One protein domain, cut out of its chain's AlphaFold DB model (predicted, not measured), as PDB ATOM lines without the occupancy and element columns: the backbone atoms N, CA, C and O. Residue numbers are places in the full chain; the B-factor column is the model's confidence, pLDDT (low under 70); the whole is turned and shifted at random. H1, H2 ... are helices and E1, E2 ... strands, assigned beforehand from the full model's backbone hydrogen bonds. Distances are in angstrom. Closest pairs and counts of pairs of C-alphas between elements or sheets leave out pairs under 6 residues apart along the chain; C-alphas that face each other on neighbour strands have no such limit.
ATOM      1  N   LYS A   2     -39.319  -8.910 -12.230       67.25
ATOM      2  CA  LYS A   2     -40.271  -9.606 -11.329       67.25
ATOM      3  C   LYS A   2     -41.700  -9.034 -11.336       67.25
ATOM      4  O   LYS A   2     -42.638  -9.791 -11.509       67.25
ATOM      5  N   LYS A   3     -41.869  -7.707 -11.252       75.19
ATOM      6  CA  LYS A   3     -43.197  -7.055 -11.275       75.19
ATOM      7  C   LYS A   3     -43.970  -7.250 -12.590       75.19
ATOM      8  O   LYS A   3     -45.168  -7.483 -12.541       75.19
ATOM      9  N   ILE A   4     -43.294  -7.170 -13.742       72.75
ATOM     10  CA  ILE A   4     -43.914  -7.342 -15.071       72.75
ATOM     11  C   ILE A   4     -44.359  -8.796 -15.256       72.75
ATOM     12  O   ILE A   4     -45.485  -9.056 -15.664       72.75
ATOM     13  N   LEU A   5     -43.504  -9.744 -14.867       74.31
ATOM     14  CA  LEU A   5     -43.830 -11.170 -14.916       74.31
ATOM     15  C   LEU A   5     -44.984 -11.523 -13.973       74.31
ATOM     16  O   LEU A   5     -45.921 -12.194 -14.387       74.31
ATOM     17  N   SER A   6     -44.973 -11.003 -12.741       75.69
ATOM     18  CA  SER A   6     -46.081 -11.186 -11.798       75.69
ATOM     19  C   SER A   6     -47.392 -10.584 -12.308       75.69
ATOM     20  O   SER A   6     -48.437 -11.204 -12.141       75.69
ATOM     21  N   TYR A   7     -47.351  -9.418 -12.965       78.75
ATOM     22  CA  TYR A   7     -48.535  -8.825 -13.597       78.75
ATOM     23  C   TYR A   7     -49.130  -9.749 -14.672       78.75
ATOM     24  O   TYR A   7     -50.344  -9.924 -14.733       78.75
ATOM     25  N   TRP A   8     -48.282 -10.413 -15.461       78.25
ATOM     26  CA  TRP A   8     -48.700 -11.418 -16.443       78.25
ATOM     27  C   TRP A   8     -48.914 -12.824 -15.872       78.25
ATOM     28  O   TRP A   8     -49.110 -13.760 -16.639       78.25
ATOM     29  N   LYS A   9     -48.893 -12.995 -14.541       81.44
ATOM     30  CA  LYS A   9     -49.017 -14.302 -13.868       81.44
ATOM     31  C   LYS A   9     -47.997 -15.340 -14.369       81.44
ATOM     32  O   LYS A   9     -48.253 -16.541 -14.378       81.44
ATOM     33  N   VAL A  10     -46.821 -14.874 -14.787       82.56
ATOM     34  CA  VAL A  10     -45.679 -15.719 -15.136       82.56
ATOM     35  C   VAL A  10     -44.904 -16.007 -13.854       82.56
ATOM     36  O   VAL A  10     -44.187 -15.148 -13.339       82.56
ATOM     37  N   GLU A  11     -45.065 -17.218 -13.326       79.12
ATOM     38  CA  GLU A  11     -44.400 -17.650 -12.089       79.12
ATOM     39  C   GLU A  11     -42.940 -18.056 -12.314       79.12
ATOM     40  O   GLU A  11     -42.092 -17.851 -11.443       79.12
ATOM     41  N   LYS A  12     -42.638 -18.614 -13.492       82.44
ATOM     42  CA  LYS A  12     -41.309 -19.100 -13.879       82.44
ATOM     43  C   LYS A  12     -41.023 -18.767 -15.340       82.44
ATOM     44  O   LYS A  12     -41.916 -18.846 -16.182       82.44
ATOM     45  N   LEU A  13     -39.770 -18.412 -15.613       88.19
ATOM     46  CA  LEU A  13     -39.221 -18.344 -16.965       88.19
ATOM     47  C   LEU A  13     -38.542 -19.676 -17.275       88.19
ATOM     48  O   LEU A  13     -37.736 -20.135 -16.466       88.19
ATOM     49  N   GLY A  14     -38.856 -20.273 -18.422       90.50
ATOM     50  CA  GLY A  14     -38.065 -21.371 -18.977       90.50
ATOM     51  C   GLY A  14     -37.018 -20.850 -19.955       90.50
ATOM     52  O   GLY A  14     -37.193 -19.797 -20.557       90.50
ATOM     53  N   ASP A  15     -35.933 -21.583 -20.123       89.88
ATOM     54  CA  ASP A  15     -34.901 -21.367 -21.144       89.88
ATOM     55  C   ASP A  15     -34.828 -22.525 -22.158       89.88
ATOM     56  O   ASP A  15     -34.199 -22.387 -23.205       89.88
ATOM     57  N   ASP A  16     -35.522 -23.631 -21.878       89.94
ATOM     58  CA  ASP A  16     -35.790 -24.735 -22.800       89.94
ATOM     59  C   ASP A  16     -37.203 -24.617 -23.385       89.94
ATOM     60  O   ASP A  16     -38.198 -24.713 -22.662       89.94
ATOM     61  N   ILE A  17     -37.293 -24.445 -24.706       89.75
ATOM     62  CA  ILE A  17     -38.562 -24.344 -25.447       89.75
ATOM     63  C   ILE A  17     -39.402 -25.626 -25.391       89.75
ATOM     64  O   ILE A  17     -40.608 -25.576 -25.625       89.75
ATOM     65  N   ASN A  18     -38.793 -26.767 -25.056       89.12
ATOM     66  CA  ASN A  18     -39.499 -28.043 -24.943       89.12
ATOM     67  C   ASN A  18     -40.235 -28.190 -23.606       89.12
ATOM     68  O   ASN A  18     -41.131 -29.028 -23.481       89.12
ATOM     69  N   ASN A  19     -39.901 -27.366 -22.610       89.00
ATOM     70  CA  ASN A  19     -40.614 -27.339 -21.344       89.00
ATOM     71  C   ASN A  19     -41.961 -26.624 -21.517       89.00
ATOM     72  O   ASN A  19     -42.017 -25.397 -21.572       89.00
ATOM     73  N   LYS A  20     -43.061 -27.375 -21.573       84.75
ATOM     74  CA  LYS A  20     -44.410 -26.821 -21.797       84.75
ATOM     75  C   LYS A  20     -45.071 -26.228 -20.548       84.75
ATOM     76  O   LYS A  20     -46.068 -25.511 -20.681       84.75
ATOM     77  N   ASP A  21     -44.503 -26.471 -19.368       87.69
ATOM     78  CA  ASP A  21     -45.087 -26.089 -18.075       87.69
ATOM     79  C   ASP A  21     -44.861 -24.612 -17.723       87.69
ATOM     80  O   ASP A  21     -45.370 -24.113 -16.718       87.69
ATOM     81  N   VAL A  22     -44.099 -23.884 -18.543       91.38
ATOM     82  CA  VAL A  22     -43.852 -22.452 -18.353       91.38
ATOM     83  C   VAL A  22     -44.727 -21.610 -19.271       91.38
ATOM     84  O   VAL A  22     -45.047 -21.995 -20.393       91.38
ATOM     85  N   ASN A  23     -45.105 -20.421 -18.807       91.50
ATOM     86  CA  ASN A  23     -45.906 -19.473 -19.591       91.50
ATOM     87  C   ASN A  23     -45.052 -18.457 -20.357       91.50
ATOM     88  O   ASN A  23     -45.572 -17.727 -21.202       91.50
ATOM     89  N   ALA A  24     -43.750 -18.400 -20.070       93.88
ATOM     90  CA  ALA A  24     -42.834 -17.524 -20.772       93.88
ATOM     91  C   ALA A  24     -41.434 -18.123 -20.893       93.88
ATOM     92  O   ALA A  24     -40.959 -18.806 -19.980       93.88
ATOM     93  N   TYR A  25     -40.767 -17.795 -21.997       94.81
ATOM     94  CA  TYR A  25     -39.438 -18.293 -22.328       94.81
ATOM     95  C   TYR A  25     -38.429 -17.156 -22.438       94.81
ATOM     96  O   TYR A  25     -38.702 -16.135 -23.071       94.81
ATOM     97  N   TRP A  26     -37.251 -17.338 -21.851       93.75
ATOM     98  CA  TRP A  26     -36.081 -16.505 -22.089       93.75
ATOM     99  C   TRP A  26     -35.254 -17.109 -23.224       93.75
ATOM    100  O   TRP A  26     -34.606 -18.141 -23.068       93.75
ATOM    101  N   ILE A  27     -35.266 -16.454 -24.379       93.31
ATOM    102  CA  ILE A  27     -34.605 -16.918 -25.591       93.31
ATOM    103  C   ILE A  27     -33.229 -16.266 -25.689       93.31
ATOM    104  O   ILE A  27     -33.094 -15.082 -26.003       93.31
ATOM    105  N   ASN A  28     -32.200 -17.070 -25.425       85.38
ATOM    106  CA  ASN A  28     -30.789 -16.686 -25.533       85.38
ATOM    107  C   ASN A  28     -29.976 -17.655 -26.415       85.38
ATOM    108  O   ASN A  28     -28.752 -17.569 -26.495       85.38
ATOM    109  N   GLN A  29     -30.639 -18.614 -27.058       73.00
ATOM    110  CA  GLN A  29     -29.966 -19.661 -27.816       73.00
ATOM    111  C   GLN A  29     -29.894 -19.280 -29.302       73.00
ATOM    112  O   GLN A  29     -30.935 -19.067 -29.928       73.00
ATOM    113  N   PRO A  30     -28.690 -19.192 -29.895       64.06
ATOM    114  CA  PRO A  30     -28.567 -19.178 -31.343       64.06
ATOM    115  C   PRO A  30     -28.970 -20.574 -31.844       64.06
ATOM    116  O   PRO A  30     -28.501 -21.556 -31.276       64.06
ATOM    117  N   ASN A  31     -29.797 -20.656 -32.889       78.69
ATOM    118  CA  ASN A  31     -30.242 -21.882 -33.591       78.69
ATOM    119  C   ASN A  31     -31.634 -22.435 -33.241       78.69
ATOM    120  O   ASN A  31     -31.944 -23.547 -33.654       78.69
ATOM    121  N   ILE A  32     -32.490 -21.687 -32.546       87.94
ATOM    122  CA  ILE A  32     -33.916 -22.048 -32.505       87.94
ATOM    123  C   ILE A  32     -34.572 -21.586 -33.807       87.94
ATOM    124  O   ILE A  32     -34.410 -20.428 -34.214       87.94
ATOM    125  N   GLU A  33     -35.321 -22.479 -34.449       92.06
ATOM    126  CA  GLU A  33     -36.052 -22.139 -35.662       92.06
ATOM    127  C   GLU A  33     -37.176 -21.150 -35.349       92.06
ATOM    128  O   GLU A  33     -37.942 -21.300 -34.396       92.06
ATOM    129  N   VAL A  34     -37.303 -20.116 -36.183       94.62
ATOM    130  CA  VAL A  34     -38.273 -19.028 -35.960       94.62
ATOM    131  C   VAL A  34     -39.700 -19.575 -35.857       94.62
ATOM    132  O   VAL A  34     -40.491 -19.103 -35.046       94.62
ATOM    133  N   GLU A  35     -40.024 -20.596 -36.650       96.19
ATOM    134  CA  GLU A  35     -41.348 -21.217 -36.659       96.19
ATOM    135  C   GLU A  35     -41.692 -21.911 -35.331       96.19
ATOM    136  O   GLU A  35     -42.849 -21.890 -34.918       96.19
ATOM    137  N   GLU A  36     -40.715 -22.482 -34.622       95.31
ATOM    138  CA  GLU A  36     -40.946 -23.091 -33.303       95.31
ATOM    139  C   GLU A  36     -41.345 -22.032 -32.276       95.31
ATOM    140  O   GLU A  36     -42.302 -22.206 -31.521       95.31
ATOM    141  N   LEU A  37     -40.674 -20.882 -32.314       95.94
ATOM    142  CA  LEU A  37     -40.989 -19.741 -31.459       95.94
ATOM    143  C   LEU A  37     -42.366 -19.155 -31.785       95.94
ATOM    144  O   LEU A  37     -43.130 -18.814 -30.884       95.94
ATOM    145  N   LEU A  38     -42.717 -19.072 -33.066       97.19
ATOM    146  CA  LEU A  38     -44.016 -18.552 -33.481       97.19
ATOM    147  C   LEU A  38     -45.177 -19.470 -33.085       97.19
ATOM    148  O   LEU A  38     -46.248 -18.962 -32.757       97.19
ATOM    149  N   LYS A  39     -44.973 -20.793 -33.050       96.25
ATOM    150  CA  LYS A  39     -45.956 -21.734 -32.487       96.25
ATOM    151  C   LYS A  39     -46.189 -21.480 -31.002       96.25
ATOM    152  O   LYS A  39     -47.338 -21.389 -30.589       96.25
ATOM    153  N   LEU A  40     -45.128 -21.272 -30.218       95.88
ATOM    154  CA  LEU A  40     -45.262 -20.932 -28.797       95.88
ATOM    155  C   LEU A  40     -46.057 -19.633 -28.598       95.88
ATOM    156  O   LEU A  40     -46.927 -19.565 -27.732       95.88
ATOM    157  N   VAL A  41     -45.796 -18.609 -29.415       95.88
ATOM    158  CA  VAL A  41     -46.576 -17.360 -29.381       95.88
ATOM    159  C   VAL A  41     -48.045 -17.616 -29.719       95.88
ATOM    160  O   VAL A  41     -48.927 -17.074 -29.052       95.88
ATOM    161  N   ASP A  42     -48.323 -18.448 -30.725       95.06
ATOM    162  CA  ASP A  42     -49.690 -18.792 -31.126       95.06
ATOM    163  C   ASP A  42     -50.451 -19.565 -30.035       95.06
ATOM    164  O   ASP A  42     -51.638 -19.321 -29.820       95.06
ATOM    165  N   GLU A  43     -49.735 -20.395 -29.268       94.12
ATOM    166  CA  GLU A  43     -50.202 -21.075 -28.050       94.12
ATOM    167  C   GLU A  43     -50.378 -20.125 -26.842       94.12
ATOM    168  O   GLU A  43     -50.770 -20.555 -25.755       94.12
ATOM    169  N   GLY A  44     -50.101 -18.829 -27.006       92.62
ATOM    170  CA  GLY A  44     -50.269 -17.808 -25.970       92.62
ATOM    171  C   GLY A  44     -49.081 -17.668 -25.017       92.62
ATOM    172  O   GLY A  44     -49.196 -16.992 -23.993       92.62
ATOM    173  N   LYS A  45     -47.936 -18.283 -25.330       93.94
ATOM    174  CA  LYS A  45     -46.706 -18.133 -24.545       93.94
ATOM    175  C   LYS A  45     -46.058 -16.777 -24.827       93.94
ATOM    176  O   LYS A  45     -46.120 -16.244 -25.934       93.94
ATOM    177  N   ILE A  46     -45.392 -16.228 -23.815       94.75
ATOM    178  CA  ILE A  46     -44.622 -14.985 -23.942       94.75
ATOM    179  C   ILE A  46     -43.168 -15.344 -24.249       94.75
ATOM    180  O   ILE A  46     -42.576 -16.167 -23.553       94.75
ATOM    181  N   LEU A  47     -42.554 -14.699 -25.236       95.38
ATOM    182  CA  LEU A  47     -41.117 -14.851 -25.467       95.38
ATOM    183  C   LEU A  47     -40.385 -13.579 -25.063       95.38
ATOM    184  O   LEU A  47     -40.808 -12.468 -25.382       95.38
ATOM    185  N   ILE A  48     -39.260 -13.758 -24.384       94.75
ATOM    186  CA  ILE A  48     -38.334 -12.700 -24.012       94.75
ATOM    187  C   ILE A  48     -37.030 -12.961 -24.753       94.75
ATOM    188  O   ILE A  48     -36.297 -13.886 -24.425       94.75
ATOM    189  N   ILE A  49     -36.758 -12.165 -25.777       94.31
ATOM    190  CA  ILE A  49     -35.593 -12.306 -26.647       94.31
ATOM    191  C   ILE A  49     -34.445 -11.487 -26.062       94.31
ATOM    192  O   ILE A  49     -34.546 -10.259 -25.991       94.31
ATOM    193  N   ASP A  50     -33.347 -12.133 -25.661       93.44
ATOM    194  CA  ASP A  50     -32.153 -11.412 -25.206       93.44
ATOM    195  C   ASP A  50     -31.529 -10.630 -26.370       93.44
ATOM    196  O   ASP A  50     -31.397 -11.144 -27.482       93.44
ATOM    197  N   LYS A  51     -31.138  -9.375 -26.126       91.56
ATOM    198  CA  LYS A  51     -30.419  -8.498 -27.072       91.56
ATOM    199  C   LYS A  51     -30.955  -8.585 -28.512       91.56
ATOM    200  O   LYS A  51     -30.208  -8.985 -29.418       91.56
ATOM    201  N   PRO A  52     -32.212  -8.176 -28.764       90.50
ATOM    202  CA  PRO A  52     -32.900  -8.386 -30.039       90.50
ATOM    203  C   PRO A  52     -32.186  -7.758 -31.241       90.50
ATOM    204  O   PRO A  52     -32.283  -8.280 -32.341       90.50
ATOM    205  N   TYR A  53     -31.422  -6.678 -31.049       88.44
ATOM    206  CA  TYR A  53     -30.652  -6.027 -32.119       88.44
ATOM    207  C   TYR A  53     -29.173  -6.416 -32.176       88.44
ATOM    208  O   TYR A  53     -28.422  -5.840 -32.967       88.44
ATOM    209  N   SER A  54     -28.732  -7.386 -31.373       89.94
ATOM    210  CA  SER A  54     -27.397  -7.959 -31.549       89.94
ATOM    211  C   SER A  54     -27.266  -8.587 -32.938       89.94
ATOM    212  O   SER A  54     -28.247  -9.052 -33.517       89.94
ATOM    213  N   ILE A  55     -26.039  -8.655 -33.463       88.50
ATOM    214  CA  ILE A  55     -25.757  -9.261 -34.777       88.50
ATOM    215  C   ILE A  55     -26.336 -10.683 -34.871       88.50
ATOM    216  O   ILE A  55     -26.833 -11.075 -35.922       88.50
ATOM    217  N   LYS A  56     -26.329 -11.424 -33.755       88.62
ATOM    218  CA  LYS A  56     -26.847 -12.793 -33.668       88.62
ATOM    219  C   LYS A  56     -28.378 -12.862 -33.726       88.62
ATOM    220  O   LYS A  56     -28.908 -13.707 -34.436       88.62
ATOM    221  N   ASN A  57     -29.082 -11.968 -33.025       90.88
ATOM    222  CA  ASN A  57     -30.533 -12.090 -32.829       90.88
ATOM    223  C   ASN A  57     -31.364 -11.155 -33.715       90.88
ATOM    224  O   ASN A  57     -32.568 -11.358 -33.828       90.88
ATOM    225  N   LYS A  58     -30.751 -10.183 -34.405       91.06
ATOM    226  CA  LYS A  58     -31.465  -9.203 -35.243       91.06
ATOM    227  C   LYS A  58     -32.329  -9.847 -36.324       91.06
ATOM    228  O   LYS A  58     -33.451  -9.403 -36.553       91.06
ATOM    229  N   GLY A  59     -31.824 -10.896 -36.973       92.25
ATOM    230  CA  GLY A  59     -32.581 -11.634 -37.986       92.25
ATOM    231  C   GLY A  59     -33.802 -12.342 -37.397       92.25
ATOM    232  O   GLY A  59     -34.899 -12.214 -37.934       92.25
ATOM    233  N   LEU A  60     -33.619 -13.040 -36.273       93.44
ATOM    234  CA  LEU A  60     -34.702 -13.693 -35.539       93.44
ATOM    235  C   LEU A  60     -35.749 -12.672 -35.075       93.44
ATOM    236  O   LEU A  60     -36.927 -12.828 -35.373       93.44
ATOM    237  N   TRP A  61     -35.311 -11.606 -34.402       94.31
ATOM    238  CA  TRP A  61     -36.178 -10.545 -33.898       94.31
ATOM    239  C   TRP A  61     -37.048  -9.946 -34.999       94.31
ATOM    240  O   TRP A  61     -38.263  -9.891 -34.846       94.31
ATOM    241  N   ASN A  62     -36.443  -9.559 -36.127       94.81
ATOM    242  CA  ASN A  62     -37.174  -8.973 -37.247       94.81
ATOM    243  C   ASN A  62     -38.234  -9.929 -37.808       94.81
ATOM    244  O   ASN A  62     -39.347  -9.497 -38.077       94.81
ATOM    245  N   LYS A  63     -37.915 -11.224 -37.944       95.94
ATOM    246  CA  LYS A  63     -38.891 -12.221 -38.407       95.94
ATOM    247  C   LYS A  63     -40.047 -12.397 -37.418       95.94
ATOM    248  O   LYS A  63     -41.189 -12.520 -37.846       95.94
ATOM    249  N   LEU A  64     -39.765 -12.384 -36.112       96.06
ATOM    250  CA  LEU A  64     -40.800 -12.479 -35.080       96.06
ATOM    251  C   LEU A  64     -41.741 -11.273 -35.127       96.06
ATOM    252  O   LEU A  64     -42.950 -11.456 -35.192       96.06
ATOM    253  N   ILE A  65     -41.203 -10.050 -35.121       95.81
ATOM    254  CA  ILE A  65     -42.044  -8.846 -35.109       95.81
ATOM    255  C   ILE A  65     -42.763  -8.605 -36.434       95.81
ATOM    256  O   ILE A  65     -43.730  -7.864 -36.437       95.81
ATOM    257  N   ASP A  66     -42.356  -9.221 -37.545       96.19
ATOM    258  CA  ASP A  66     -43.073  -9.124 -38.825       96.19
ATOM    259  C   ASP A  66     -44.251 -10.118 -38.897       96.19
ATOM    260  O   ASP A  66     -45.328  -9.786 -39.398       96.19
ATOM    261  N   ASP A  67     -44.139 -11.296 -38.269       97.06
ATOM    262  CA  ASP A  67     -45.171 -12.343 -38.329       97.06
ATOM    263  C   ASP A  67     -46.487 -11.937 -37.638       97.06
ATOM    264  O   ASP A  67     -46.518 -11.416 -36.522       97.06
ATOM    265  N   ARG A  68     -47.616 -12.207 -38.301       94.31
ATOM    266  CA  ARG A  68     -48.972 -11.859 -37.837       94.31
ATOM    267  C   ARG A  68     -49.400 -12.531 -36.525       94.31
ATOM    268  O   ARG A  68     -50.334 -12.049 -35.892       94.31
ATOM    269  N   ARG A  69     -48.769 -13.645 -36.137       95.56
ATOM    270  CA  ARG A  69     -49.023 -14.340 -34.861       95.56
ATOM    271  C   ARG A  69     -48.510 -13.528 -33.675       95.56
ATOM    272  O   ARG A  69     -49.087 -13.587 -32.592       95.56
ATOM    273  N   VAL A  70     -47.463 -12.729 -33.893       96.50
ATOM    274  CA  VAL A  70     -46.991 -11.732 -32.934       96.50
ATOM    275  C   VAL A  70     -47.826 -10.470 -33.109       96.50
ATOM    276  O   VAL A  70     -47.732  -9.767 -34.118       96.50
ATOM    277  N   ILE A  71     -48.655 -10.197 -32.102       96.31
ATOM    278  CA  ILE A  71     -49.538  -9.026 -32.080       96.31
ATOM    279  C   ILE A  71     -48.866  -7.878 -31.338       96.31
ATOM    280  O   ILE A  71     -48.969  -6.738 -31.767       96.31
ATOM    281  N   VAL A  72     -48.167  -8.157 -30.241       94.94
ATOM    282  CA  VAL A  72     -47.468  -7.121 -29.482       94.94
ATOM    283  C   VAL A  72     -45.992  -7.457 -29.430       94.94
ATOM    284  O   VAL A  72     -45.614  -8.535 -28.961       94.94
ATOM    285  N   SER A  73     -45.162  -6.507 -29.854       95.69
ATOM    286  CA  SER A  73     -43.735  -6.507 -29.554       95.69
ATOM    287  C   SER A  73     -43.374  -5.296 -28.693       95.69
ATOM    288  O   SER A  73     -43.897  -4.198 -28.872       95.69
ATOM    289  N   ILE A  74     -42.508  -5.494 -27.701       94.19
ATOM    290  CA  ILE A  74     -41.997  -4.419 -26.847       94.19
ATOM    291  C   ILE A  74     -40.489  -4.536 -26.804       94.19
ATOM    292  O   ILE A  74     -39.936  -5.485 -26.250       94.19
ATOM    293  N   ASN A  75     -39.807  -3.547 -27.351       91.62
ATOM    294  CA  ASN A  75     -38.367  -3.467 -27.309       91.62
ATOM    295  C   ASN A  75     -37.904  -2.578 -26.157       91.62
ATOM    296  O   ASN A  75     -38.224  -1.391 -26.113       91.62
ATOM    297  N   MET A  76     -37.119  -3.161 -25.250       90.12
ATOM    298  CA  MET A  76     -36.577  -2.514 -24.056       90.12
ATOM    299  C   MET A  76     -35.053  -2.313 -24.118       90.12
ATOM    300  O   MET A  76     -34.400  -2.268 -23.076       90.12
ATOM    301  N   PHE A  77     -34.471  -2.226 -25.320       83.56
ATOM    302  CA  PHE A  77     -33.030  -2.145 -25.622       83.56
ATOM    303  C   PHE A  77     -32.202  -3.382 -25.263       83.56
ATOM    304  O   PHE A  77     -31.476  -3.905 -26.107       83.56
ATOM    305  N   HIS A  78     -32.280  -3.848 -24.017       88.00
ATOM    306  CA  HIS A  78     -31.520  -5.006 -23.547       88.00
ATOM    307  C   HIS A  78     -32.178  -6.327 -23.923       88.00
ATOM    308  O   HIS A  78     -31.481  -7.298 -24.195       88.00
ATOM    309  N   PHE A  79     -33.505  -6.352 -23.974       92.12
ATOM    310  CA  PHE A  79     -34.294  -7.499 -24.392       92.12
ATOM    311  C   PHE A  79     -35.570  -7.016 -25.081       92.12
ATOM    312  O   PHE A  79     -35.995  -5.868 -24.913       92.12
ATOM    313  N   GLY A  80     -36.166  -7.897 -25.872       93.94
ATOM    314  CA  GLY A  80     -37.464  -7.688 -26.492       93.94
ATOM    315  C   GLY A  80     -38.488  -8.664 -25.932       93.94
ATOM    316  O   GLY A  80     -38.139  -9.782 -25.575       93.94
ATOM    317  N   ILE A  81     -39.742  -8.251 -25.844       95.00
ATOM    318  CA  ILE A  81     -40.864  -9.107 -25.461       95.00
ATOM    319  C   ILE A  81     -41.751  -9.261 -26.686       95.00
ATOM    320  O   ILE A  81     -42.072  -8.257 -27.319       95.00
ATOM    321  N   VAL A  82     -42.157 -10.484 -27.008       95.69
ATOM    322  CA  VAL A  82     -43.173 -10.753 -28.030       95.69
ATOM    323  C   VAL A  82     -44.265 -11.639 -27.455       95.69
ATOM    324  O   VAL A  82     -43.994 -12.568 -26.690       95.69
ATOM    325  N   LEU A  83     -45.512 -11.328 -27.799       95.06
ATOM    326  CA  LEU A  83     -46.672 -12.098 -27.375       95.06
ATOM    327  C   LEU A  83     -47.846 -11.936 -28.343       95.06
ATOM    328  O   LEU A  83     -47.941 -10.973 -29.115       95.06
ATOM    329  N   LYS A  84     -48.781 -12.876 -28.243       94.62
ATOM    330  CA  LYS A  84     -50.091 -12.803 -28.876       94.62
ATOM    331  C   LYS A  84     -51.101 -12.194 -27.908       94.62
ATOM    332  O   LYS A  84     -51.102 -12.504 -26.718       94.62
ATOM    333  N   ARG A  85     -51.972 -11.322 -28.417       88.44
ATOM    334  CA  ARG A  85     -53.084 -10.738 -27.662       88.44
ATOM    335  C   ARG A  85     -54.303 -10.579 -28.560       88.44
ATOM    336  O   ARG A  85     -54.370  -9.659 -29.367       88.44
ATOM    337  N   GLU A  86     -55.252 -11.495 -28.411       86.06
ATOM    338  CA  GLU A  86     -56.476 -11.518 -29.212       86.06
ATOM    339  C   GLU A  86     -57.248 -10.193 -29.132       86.06
ATOM    340  O   GLU A  86     -57.331  -9.562 -28.075       86.06
ATOM    341  N   GLY A  87     -57.813  -9.771 -30.264       84.69
ATOM    342  CA  GLY A  87     -58.647  -8.568 -30.362       84.69
ATOM    343  C   GLY A  87     -57.897  -7.230 -30.372       84.69
ATOM    344  O   GLY A  87     -58.537  -6.190 -30.525       84.69
ATOM    345  N   GLN A  88     -56.567  -7.223 -30.252       88.12
ATOM    346  CA  GLN A  88     -55.747  -6.020 -30.409       88.12
ATOM    347  C   GLN A  88     -55.139  -5.965 -31.817       88.12
ATOM    348  O   GLN A  88     -54.825  -6.994 -32.416       88.12
ATOM    349  N   ARG A  89     -54.976  -4.756 -32.368       90.50
ATOM    350  CA  ARG A  89     -54.194  -4.569 -33.598       90.50
ATOM    351  C   ARG A  89     -52.719  -4.843 -33.314       90.50
ATOM    352  O   ARG A  89     -52.271  -4.689 -32.183       90.50
ATOM    353  N   LYS A  90     -51.978  -5.228 -34.352       94.38
ATOM    354  CA  LYS A  90     -50.534  -5.409 -34.248       94.38
ATOM    355  C   LYS A  90     -49.863  -4.089 -33.857       94.38
ATOM    356  O   LYS A  90     -50.115  -3.074 -34.503       94.38
ATOM    357  N   GLU A  91     -49.034  -4.117 -32.822       94.94
ATOM    358  CA  GLU A  91     -48.326  -2.952 -32.296       94.94
ATOM    359  C   GLU A  91     -46.886  -3.303 -31.907       94.94
ATOM    360  O   GLU A  91     -46.631  -4.262 -31.175       94.94
ATOM    361  N   ASP A  92     -45.954  -2.465 -32.359       92.62
ATOM    362  CA  ASP A  92     -44.531  -2.568 -32.056       92.62
ATOM    363  C   ASP A  92     -44.097  -1.365 -31.216       92.62
ATOM    364  O   ASP A  92     -43.942  -0.242 -31.702       92.62
ATOM    365  N   PHE A  93     -43.899  -1.596 -29.922       92.31
ATOM    366  CA  PHE A  93     -43.475  -0.572 -28.979       92.31
ATOM    367  C   PHE A  93     -41.955  -0.542 -28.887       92.31
ATOM    368  O   PHE A  93     -41.311  -1.535 -28.552       92.31
ATOM    369  N   LEU A  94     -41.367   0.630 -29.098       88.38
ATOM    370  CA  LEU A  94     -39.958   0.875 -28.823       88.38
ATOM    371  C   LEU A  94     -39.848   1.823 -27.635       88.38
ATOM    372  O   LEU A  94     -40.089   3.022 -27.765       88.38
ATOM    373  N   LEU A  95     -39.468   1.288 -26.476       83.69
ATOM    374  CA  LEU A  95     -39.116   2.126 -25.340       83.69
ATOM    375  C   LEU A  95     -37.809   2.822 -25.679       83.69
ATOM    376  O   LEU A  95     -36.807   2.161 -25.931       83.69
TER     377      LEU A  95
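This is residues 2 to 95 of the 99 residues of an uncharacterized protein of Sphingobacterium daejeonense (UniProt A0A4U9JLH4). Look first for a twisted sheet of five strands with two helices, H2 and H3, side by side over one face; the short first helix, H1, lies off beyond the other face, not on the sheet. Between H1 and E1 the long stretch of residues 8 to 23 runs past the sheet's E1 edge, where residues 13 to 14 pair in parallel with residues 24 to 25 of E1. The printed part has 94 residues, with three named helices and five named strands in the order H1 E1 H2 E2 H3 E3 E4 E5; the sheet is mixed, in the order E1 E2 E4 E3 E5. The class is mixed, helices and strands, with under half of the residues in named elements. The whole is compact, with a radius of gyration of the C-alphas of 12.1 A, and rounded, spanning 30 by 29 by 24 A.

Begin in the sheet with E2, residues 46 to 50: from C-alpha 46 at (-44.622, -14.985, -23.942) it runs 13.0 A. Beside it are E1, residues 24 to 27, and E4, residues 79 to 83, 13.5 A long. Next come E3, residues 72 to 75, and E5, residues 91 to 94, which ends at C-alpha 94 at (-39.958, 0.875, -28.823). H2 is residues 34 to 42, 12.4 A, and H3 is residues 58 to 66, 12.1 A. Find H1, residues 2 to 7, from C-alpha 2 at (-40.271, -9.606, -11.329).

E2 and E4 are antiparallel, with N 49 and O 80 2.8 A apart, within hydrogen-bond range. E1 is parallel to E2, with N 27 and O 48 at 2.8 A. E3 and E4 form an antiparallel hairpin, with N 74 and O 81 at 2.8 A. E5 is parallel to E3, with N 75 and O 93 at 2.8 A. H2 is on the sheet at a height of 9.0 A, over E2 and, only just, with 3 C-alphas, over E4. H3 is on the same face at 9.7 A, over E4 and, only just, with 3 C-alphas, over E3. H2 and H3 touch, closest at the C-alphas of Val 34 and Leu 60, 6.4 A, at a steep tilt of 38 degrees, the same way. E1, H2, E2 form a strand-helix-strand unit, two parallel neighbours joined through a helix; E2, H3, E3 form a split one, with E4 between its strands. Both crossovers are right-handed. In H1, H2 and H3 every O i to N i+4 pair is within hydrogen-bond range.

The C-alphas farthest apart are those of Ile 55 and Gly 87, 33.2 A. The printed part has no cut, and the link from H1 to E1 is long, with 16 residues. The mean pLDDT of the printed part is 89.9; residues 2 and 30 are under 70.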